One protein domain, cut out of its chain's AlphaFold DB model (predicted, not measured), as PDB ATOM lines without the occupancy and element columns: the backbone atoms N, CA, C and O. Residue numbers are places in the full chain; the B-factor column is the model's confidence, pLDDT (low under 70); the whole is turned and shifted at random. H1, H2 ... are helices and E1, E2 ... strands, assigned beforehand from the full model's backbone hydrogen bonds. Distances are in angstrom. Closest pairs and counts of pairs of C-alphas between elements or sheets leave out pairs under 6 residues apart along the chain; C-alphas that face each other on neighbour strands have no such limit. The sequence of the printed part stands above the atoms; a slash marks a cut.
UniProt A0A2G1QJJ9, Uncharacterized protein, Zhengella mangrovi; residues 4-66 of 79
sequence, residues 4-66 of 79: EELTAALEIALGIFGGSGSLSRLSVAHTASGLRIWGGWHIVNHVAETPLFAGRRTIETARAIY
ATOM      1  N   GLU A   4     110.387 176.997 148.268       93.62
ATOM      2  CA  GLU A   4     110.420 176.022 147.173       93.62
ATOM      3  C   GLU A   4     111.450 176.418 146.114       93.62
ATOM      4  O   GLU A   4     112.288 175.606 145.724       93.62
ATOM      5  N   GLU A   5     111.440 177.687 145.695       95.06
ATOM      6  CA  GLU A   5     112.422 178.219 144.748       95.06
ATOM      7  C   GLU A   5     113.841 178.111 145.314       95.06
ATOM      8  O   GLU A   5     114.765 177.684 144.621       95.06
ATOM      9  N   LEU A   6     114.019 178.483 146.587       95.12
ATOM     10  CA  LEU A   6     115.318 178.424 147.249       95.12
ATOM     11  C   LEU A   6     115.793 176.978 147.426       95.12
ATOM     12  O   LEU A   6     116.975 176.703 147.237       95.12
ATOM     13  N   THR A   7     114.885 176.051 147.730       96.44
ATOM     14  CA  THR A   7     115.189 174.614 147.794       96.44
ATOM     15  C   THR A   7     115.700 174.116 146.448       96.44
ATOM     16  O   THR A   7     116.800 173.571 146.395       96.44
ATOM     17  N   ALA A   8     114.981 174.386 145.356       96.50
ATOM     18  CA  ALA A   8     115.392 173.968 144.017       96.50
ATOM     19  C   ALA A   8     116.756 174.559 143.614       96.50
ATOM     20  O   ALA A   8     117.612 173.862 143.067       96.50
ATOM     21  N   ALA A   9     117.002 175.833 143.931       96.31
ATOM     22  CA  ALA A   9     118.289 176.470 143.668       96.31
ATOM     23  C   ALA A   9     119.436 175.828 144.470       96.31
ATOM     24  O   ALA A   9     120.520 175.605 143.926       96.31
ATOM     25  N   LEU A  10     119.202 175.500 145.745       96.00
ATOM     26  CA  LEU A  10     120.181 174.812 146.586       96.00
ATOM     27  C   LEU A  10     120.445 173.385 146.103       96.00
ATOM     28  O   LEU A  10     121.595 172.957 146.106       96.00
ATOM     29  N   GLU A  11     119.428 172.653 145.652       96.69
ATOM     30  CA  GLU A  11     119.604 171.308 145.095       96.69
ATOM     31  C   GLU A  11     120.490 171.323 143.845       96.69
ATOM     32  O   GLU A  11     121.403 170.503 143.723       96.69
ATOM     33  N   ILE A  12     120.287 172.300 142.955       96.25
ATOM     34  CA  ILE A  12     121.131 172.495 141.768       96.25
ATOM     35  C   ILE A  12     122.567 172.845 142.177       96.25
ATOM     36  O   ILE A  12     123.515 172.273 141.641       96.25
ATOM     37  N   ALA A  13     122.740 173.764 143.128       94.75
ATOM     38  CA  ALA A  13     124.059 174.237 143.542       94.75
ATOM     39  C   ALA A  13     124.873 173.177 144.305       94.75
ATOM     40  O   ALA A  13     126.083 173.075 144.113       94.75
ATOM     41  N   LEU A  14     124.229 172.395 145.180       94.25
ATOM     42  CA  LEU A  14     124.895 171.371 145.991       94.25
ATOM     43  C   LEU A  14     125.176 170.085 145.205       94.25
ATOM     44  O   LEU A  14     126.116 169.364 145.551       94.25
ATOM     45  N   GLY A  15     124.375 169.793 144.177       94.56
ATOM     46  CA  GLY A  15     124.518 168.607 143.338       94.56
ATOM     47  C   GLY A  15     124.370 167.284 144.102       94.56
ATOM     48  O   GLY A  15     123.939 167.231 145.254       94.56
ATOM     49  N   ILE A  16     124.733 166.178 143.449       94.00
ATOM     50  CA  ILE A  16     124.560 164.824 144.008       94.00
ATOM     51  C   ILE A  16     125.379 164.663 145.294       94.00
ATOM     52  O   ILE A  16     124.847 164.281 146.336       94.00
ATOM     53  N   PHE A  17     126.666 164.983 145.228       95.00
ATOM     54  CA  PHE A  17     127.570 165.015 146.367       95.00
ATOM     55  C   PHE A  17     128.810 165.822 145.984       95.00
ATOM     56  O   PHE A  17     129.282 165.735 144.849       95.00
ATOM     57  N   GLY A  18     129.353 166.584 146.925       93.50
ATOM     58  CA  GLY A  18     130.565 167.360 146.718       93.50
ATOM     59  C   GLY A  18     131.220 167.739 148.035       93.50
ATOM     60  O   GLY A  18     130.716 167.449 149.120       93.50
ATOM     61  N   GLY A  19     132.385 168.361 147.941       91.00
ATOM     62  CA  GLY A  19     133.129 168.769 149.115       91.00
ATOM     63  C   GLY A  19     134.490 169.343 148.774       91.00
ATOM     64  O   GLY A  19     134.931 169.344 147.627       91.00
ATOM     65  N   SER A  20     135.164 169.832 149.803       88.31
ATOM     66  CA  SER A  20     136.545 170.291 149.729       88.31
ATOM     67  C   SER A  20     137.246 169.994 151.049       88.31
ATOM     68  O   SER A  20     136.606 169.880 152.090       88.31
ATOM     69  N   GLY A  21     138.562 169.839 151.031       84.50
ATOM     70  CA  GLY A  21     139.316 169.643 152.262       84.50
ATOM     71  C   GLY A  21     140.813 169.669 152.017       84.50
ATOM     72  O   GLY A  21     141.287 169.262 150.958       84.50
ATOM     73  N   SER A  22     141.559 170.162 152.999       77.25
ATOM     74  CA  SER A  22     143.010 170.008 153.065       77.25
ATOM     75  C   SER A  22     143.463 169.985 154.524       77.25
ATOM     76  O   SER A  22     142.727 170.419 155.404       77.25
ATOM     77  N   LEU A  23     144.681 169.506 154.790       75.94
ATOM     78  CA  LEU A  23     145.232 169.352 156.149       75.94
ATOM     79  C   LEU A  23     145.257 170.643 156.991       75.94
ATOM     80  O   LEU A  23     145.457 170.578 158.199       75.94
ATOM     81  N   SER A  24     145.081 171.815 156.377       84.75
ATOM     82  CA  SER A  24     145.092 173.115 157.066       84.75
ATOM     83  C   SER A  24     143.884 173.987 156.723       84.75
ATOM     84  O   SER A  24     143.904 175.194 156.953       84.75
ATOM     85  N   ARG A  25     142.840 173.408 156.123       87.38
ATOM     86  CA  ARG A  25     141.591 174.105 155.803       87.38
ATOM     87  C   ARG A  25     140.414 173.299 156.320       87.38
ATOM     88  O   ARG A  25     140.510 172.090 156.495       87.38
ATOM     89  N   LEU A  26     139.298 173.985 156.527       92.00
ATOM     90  CA  LEU A  26     138.039 173.341 156.861       92.00
ATOM     91  C   LEU A  26     137.724 172.263 155.812       92.00
ATOM     92  O   LEU A  26     137.684 172.549 154.614       92.00
ATOM     93  N   SER A  27     137.521 171.030 156.262       94.94
ATOM     94  CA  SER A  27     136.939 169.984 155.437       94.94
ATOM     95  C   SER A  27     135.435 170.192 155.416       94.94
ATOM     96  O   SER A  27     134.814 170.364 156.462       94.94
ATOM     97  N   VAL A  28     134.862 170.199 154.223       95.62
ATOM     98  CA  VAL A  28     133.441 170.393 153.968       95.62
ATOM     99  C   VAL A  28     132.974 169.269 153.061       95.62
ATOM    100  O   VAL A  28     133.624 168.965 152.062       95.62
ATOM    101  N   ALA A  29     131.826 168.689 153.382       96.75
ATOM    102  CA  ALA A  29     131.095 167.796 152.494       96.75
ATOM    103  C   ALA A  29     129.656 168.295 152.372       96.75
ATOM    104  O   ALA A  29     129.138 168.935 153.288       96.75
ATOM    105  N   HIS A  30     128.997 168.018 151.256       97.38
ATOM    106  CA  HIS A  30     127.608 168.395 151.042       97.38
ATOM    107  C   HIS A  30     126.894 167.474 150.054       97.38
ATOM    108  O   HIS A  30     127.508 166.857 149.184       97.38
ATOM    109  N   THR A  31     125.569 167.413 150.159       97.31
ATOM    110  CA  THR A  31     124.682 166.781 149.175       97.31
ATOM    111  C   THR A  31     123.374 167.556 149.071       97.31
ATOM    112  O   THR A  31     122.858 168.057 150.074       97.31
ATOM    113  N   ALA A  32     122.801 167.607 147.867       96.19
ATOM    114  CA  ALA A  32     121.441 168.088 147.653       96.19
ATOM    115  C   ALA A  32     120.406 167.235 148.401       96.19
ATOM    116  O   ALA A  32     119.409 167.762 148.887       96.19
ATOM    117  N   SER A  33     120.648 165.927 148.563       94.56
ATOM    118  CA  SER A  33     119.712 165.028 149.242       94.56
ATOM    119  C   SER A  33     119.518 165.440 150.702       94.56
ATOM    120  O   SER A  33     120.406 165.272 151.542       94.56
ATOM    121  N   GLY A  34     118.335 165.961 151.022       95.19
ATOM    122  CA  GLY A  34     118.040 166.487 152.354       95.19
ATOM    123  C   GLY A  34     118.827 167.755 152.699       95.19
ATOM    124  O   GLY A  34     118.942 168.068 153.883       95.19
ATOM    125  N   LEU A  35     119.380 168.458 151.701       97.06
ATOM    126  CA  LEU A  35     120.150 169.699 151.840       97.06
ATOM    127  C   LEU A  35     121.214 169.612 152.944       97.06
ATOM    128  O   LEU A  35     121.254 170.450 153.844       97.06
ATOM    129  N   ARG A  36     122.023 168.550 152.937       97.69
ATOM    130  CA  ARG A  36     122.950 168.248 154.034       97.69
ATOM    131  C   ARG A  36     124.319 168.860 153.784       97.69
ATOM    132  O   ARG A  36     124.873 168.711 152.696       97.69
ATOM    133  N   ILE A  37     124.868 169.507 154.809       97.31
ATOM    134  CA  ILE A  37     126.205 170.104 154.804       97.31
ATOM    135  C   ILE A  37     126.934 169.674 156.076       97.31
ATOM    136  O   ILE A  37     126.417 169.824 157.185       97.31
ATOM    137  N   TRP A  38     128.152 169.173 155.913       97.31
ATOM    138  CA  TRP A  38     129.072 168.818 156.985       97.31
ATOM    139  C   TRP A  38     130.307 169.715 156.934       97.31
ATOM    140  O   TRP A  38     130.703 170.169 155.862       97.31
ATOM    141  N   GLY A  39     130.933 169.940 158.087       95.19
ATOM    142  CA  GLY A  39     132.131 170.763 158.189       95.19
ATOM    143  C   GLY A  39     132.943 170.436 159.437       95.19
ATOM    144  O   GLY A  39     132.366 170.193 160.495       95.19
ATOM    145  N   GLY A  40     134.270 170.448 159.330       93.75
ATOM    146  CA  GLY A  40     135.165 170.163 160.450       93.75
ATOM    147  C   GLY A  40     136.626 170.504 160.160       93.75
ATOM    148  O   GLY A  40     137.028 170.664 159.010       93.75
ATOM    149  N   TRP A  41     137.432 170.623 161.218       92.81
ATOM    150  CA  TRP A  41     138.894 170.784 161.120       92.81
ATOM    151  C   TRP A  41     139.631 169.443 160.941       92.81
ATOM    152  O   TRP A  41     140.858 169.394 160.931       92.81
ATOM    153  N   HIS A  42     138.876 168.358 160.786       90.50
ATOM    154  CA  HIS A  42     139.312 167.014 160.423       90.50
ATOM    155  C   HIS A  42     138.671 166.607 159.094       90.50
ATOM    156  O   HIS A  42     137.726 167.249 158.649       90.50
ATOM    157  N   ILE A  43     139.154 165.534 158.460       90.25
ATOM    158  CA  ILE A  43     138.495 164.975 157.267       90.25
ATOM    159  C   ILE A  43     137.121 164.450 157.681       90.25
ATOM    160  O   ILE A  43     137.039 163.458 158.406       90.25
ATOM    161  N   VAL A  44     136.057 165.112 157.224       93.12
ATOM    162  CA  VAL A  44     134.702 164.795 157.677       93.12
ATOM    163  C   VAL A  44     134.187 163.512 157.031       93.12
ATOM    164  O   VAL A  44     134.163 163.365 155.806       93.12
ATOM    165  N   ASN A  45     133.702 162.595 157.861       92.81
ATOM    166  CA  ASN A  45     133.035 161.377 157.442       92.81
ATOM    167  C   ASN A  45     131.511 161.574 157.404       92.81
ATOM    168  O   ASN A  45     130.808 161.315 158.376       92.81
ATOM    169  N   HIS A  46     130.986 161.959 156.243       92.44
ATOM    170  CA  HIS A  46     129.550 162.175 156.010       92.44
ATOM    171  C   HIS A  46     128.646 160.940 156.227       92.44
ATOM    172  O   HIS A  46     127.424 161.087 156.265       92.44
ATOM    173  N   VAL A  47     129.214 159.732 156.342       93.50
ATOM    174  CA  VAL A  47     128.462 158.493 156.614       93.50
ATOM    175  C   VAL A  47     128.272 158.272 158.115       93.50
ATOM    176  O   VAL A  47     127.232 157.771 158.532       93.50
ATOM    177  N   ALA A  48     129.266 158.638 158.926       95.44
ATOM    178  CA  ALA A  48     129.246 158.422 160.373       95.44
ATOM    179  C   ALA A  48     128.868 159.682 161.168       95.44
ATOM    180  O   ALA A  48     128.361 159.583 162.283       95.44
ATOM    181  N   GLU A  49     129.125 160.866 160.614       96.50
ATOM    182  CA  GLU A  49     128.939 162.141 161.298       96.50
ATOM    183  C   GLU A  49     127.589 162.779 160.966       96.50
ATOM    184  O   GLU A  49     127.084 162.724 159.841       96.50
ATOM    185  N   THR A  50     127.006 163.441 161.966       96.12
ATOM    186  CA  THR A  50     125.764 164.201 161.790       96.12
ATOM    187  C   THR A  50     126.059 165.496 161.023       96.12
ATOM    188  O   THR A  50     127.046 166.167 161.334       96.12
ATOM    189  N   PRO A  51     125.234 165.880 160.033       96.94
ATOM    190  CA  PRO A  51     125.428 167.133 159.309       96.94
ATOM    191  C   PRO A  51     125.257 168.350 160.227       96.94
ATOM    192  O   PRO A  51     124.407 168.359 161.117       96.94
ATOM    193  N   LEU A  52     126.030 169.408 159.966       96.56
ATOM    194  CA  LEU A  52     125.895 170.702 160.648       96.56
ATOM    195  C   LEU A  52     124.582 171.397 160.267       96.56
ATOM    196  O   LEU A  52     123.927 172.016 161.106       96.56
ATOM    197  N   PHE A  53     124.197 171.272 158.995       97.00
ATOM    198  CA  PHE A  53     122.946 171.793 158.452       97.00
ATOM    199  C   PHE A  53     122.233 170.708 157.648       97.00
ATOM    200  O   PHE A  53     122.873 169.974 156.895       97.00
ATOM    201  N   ALA A  54     120.913 170.612 157.810       97.44
ATOM    202  CA  ALA A  54     120.062 169.702 157.055       97.44
ATOM    203  C   ALA A  54     118.660 170.300 156.851       97.44
ATOM    204  O   ALA A  54     118.125 170.979 157.735       97.44
ATOM    205  N   GLY A  55     118.059 170.012 155.696       96.69
ATOM    206  CA  GLY A  55     116.689 170.373 155.336       96.69
ATOM    207  C   GLY A  55     116.383 171.851 155.569       96.69
ATOM    208  O   GLY A  55     117.104 172.734 155.105       96.69
ATOM    209  N   ARG A  56     115.327 172.121 156.346       95.69
ATOM    210  CA  ARG A  56     114.866 173.482 156.659       95.69
ATOM    211  C   ARG A  56     115.957 174.360 157.273       95.69
ATOM    212  O   ARG A  56     116.054 175.534 156.933       95.69
ATOM    213  N   ARG A  57     116.822 173.793 158.117       96.38
ATOM    214  CA  ARG A  57     117.901 174.554 158.756       96.38
ATOM    215  C   ARG A  57     118.916 175.064 157.733       96.38
ATOM    216  O   ARG A  57     119.475 176.142 157.913       96.38
ATOM    217  N   THR A  58     119.131 174.323 156.648       97.00
ATOM    218  CA  THR A  58     119.973 174.760 155.527       97.00
ATOM    219  C   THR A  58     119.335 175.925 154.779       97.00
ATOM    220  O   THR A  58     120.026 176.893 154.472       97.00
ATOM    221  N   ILE A  59     118.018 175.885 154.562       95.81
ATOM    222  CA  ILE A  59     117.256 176.976 153.931       95.81
ATOM    223  C   ILE A  59     117.337 178.247 154.787       95.81
ATOM    224  O   ILE A  59     117.712 179.305 154.288       95.81
ATOM    225  N   GLU A  60     117.055 178.145 156.086       94.69
ATOM    226  CA  GLU A  60     117.124 179.270 157.031       94.69
ATOM    227  C   GLU A  60     118.534 179.874 157.089       94.69
ATOM    228  O   GLU A  60     118.702 181.093 157.038       94.69
ATOM    229  N   THR A  61     119.558 179.019 157.112       95.25
ATOM    230  CA  THR A  61     120.962 179.451 157.108       95.25
ATOM    231  C   THR A  61     121.329 180.149 155.798       95.25
ATOM    232  O   THR A  61     121.961 181.203 155.825       95.25
ATOM    233  N   ALA A  62     120.897 179.623 154.648       95.69
ATOM    234  CA  ALA A  62     121.117 180.259 153.352       95.69
ATOM    235  C   ALA A  62     120.435 181.634 153.281       95.69
ATOM    236  O   ALA A  62     121.048 182.598 152.823       95.69
ATOM    237  N   ARG A  63     119.206 181.758 153.799       94.62
ATOM    238  CA  ARG A  63     118.508 183.049 153.890       94.62
ATOM    239  C   ARG A  63     119.279 184.053 154.735       94.62
ATOM    240  O   ARG A  63     119.431 185.193 154.305       94.62
ATOM    241  N   ALA A  64     119.786 183.629 155.891       93.75
ATOM    242  CA  ALA A  64     120.545 184.488 156.791       93.75
ATOM    243  C   ALA A  64     121.884 184.939 156.183       93.75
ATOM    244  O   ALA A  64     122.189 186.128 156.198       93.75
ATOM    245  N   ILE A  65     122.663 184.015 155.609       95.25
ATOM    246  CA  ILE A  65     123.995 184.309 155.051       95.25
ATOM    247  C   ILE A  65     123.892 185.188 153.802       95.25
ATOM    248  O   ILE A  65     124.631 186.160 153.664       95.25
ATOM    249  N   TYR A  66     122.966 184.869 152.897       93.88
ATOM    250  CA  TYR A  66     122.822 185.577 151.623       93.88
ATOM    251  C   TYR A  66     121.787 186.707 151.670       93.88
ATOM    252  O   TYR A  66     121.490 187.309 150.643       93.88
TER     253      TYR A  66
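This is residues 4 to 66 of the 79 residues of an uncharacterized protein of Zhengella mangrovi (UniProt A0A2G1QJJ9). A small sheet of two successive hairpins, E1 to E2 to E3, has helices H1 and H2 at one end, about perpendicular to each other; residues 41 to 55 fold back from the far end to H2. The printed part has 63 residues with named elements H1, E1, E2, E3, H2; the order E1 - E2 - E3 is antiparallel, the class mixed. It is compact, radius of gyration of the C-alphas 11.7 A, spanning 36 by 22 by 18 A.

H1, residues 4 to 14, begins at C-alpha 4 (110.420, 176.022, 147.173). E1 is 18 to 22, E2 25 to 31, 19.6 A long, and E3 36 to 40. H2, 56 to 66, ends at C-alpha 66 (122.822, 185.577, 151.623).

The strands form a meander, each the antiparallel neighbour of the one before: N 20 and O 28 are 2.9 A apart, N 38 and O 29 2.8 A, within hydrogen-bond range. H1 only grazes the sheet, with residues 10 to 14; its closest C-alphas to E2 are Leu 14 and Thr 31, 5.6 A. H1 and H2 are close but not clearly touching, closest C-alphas Thr 7 and Ile 59, 6.9 A, about perpendicular at 82 degrees. In H1 and H2 every O i to N i+4 pair is within hydrogen-bond range.

The printed part has no cut. The link E3 to H2 is long. No printed residue is under 70.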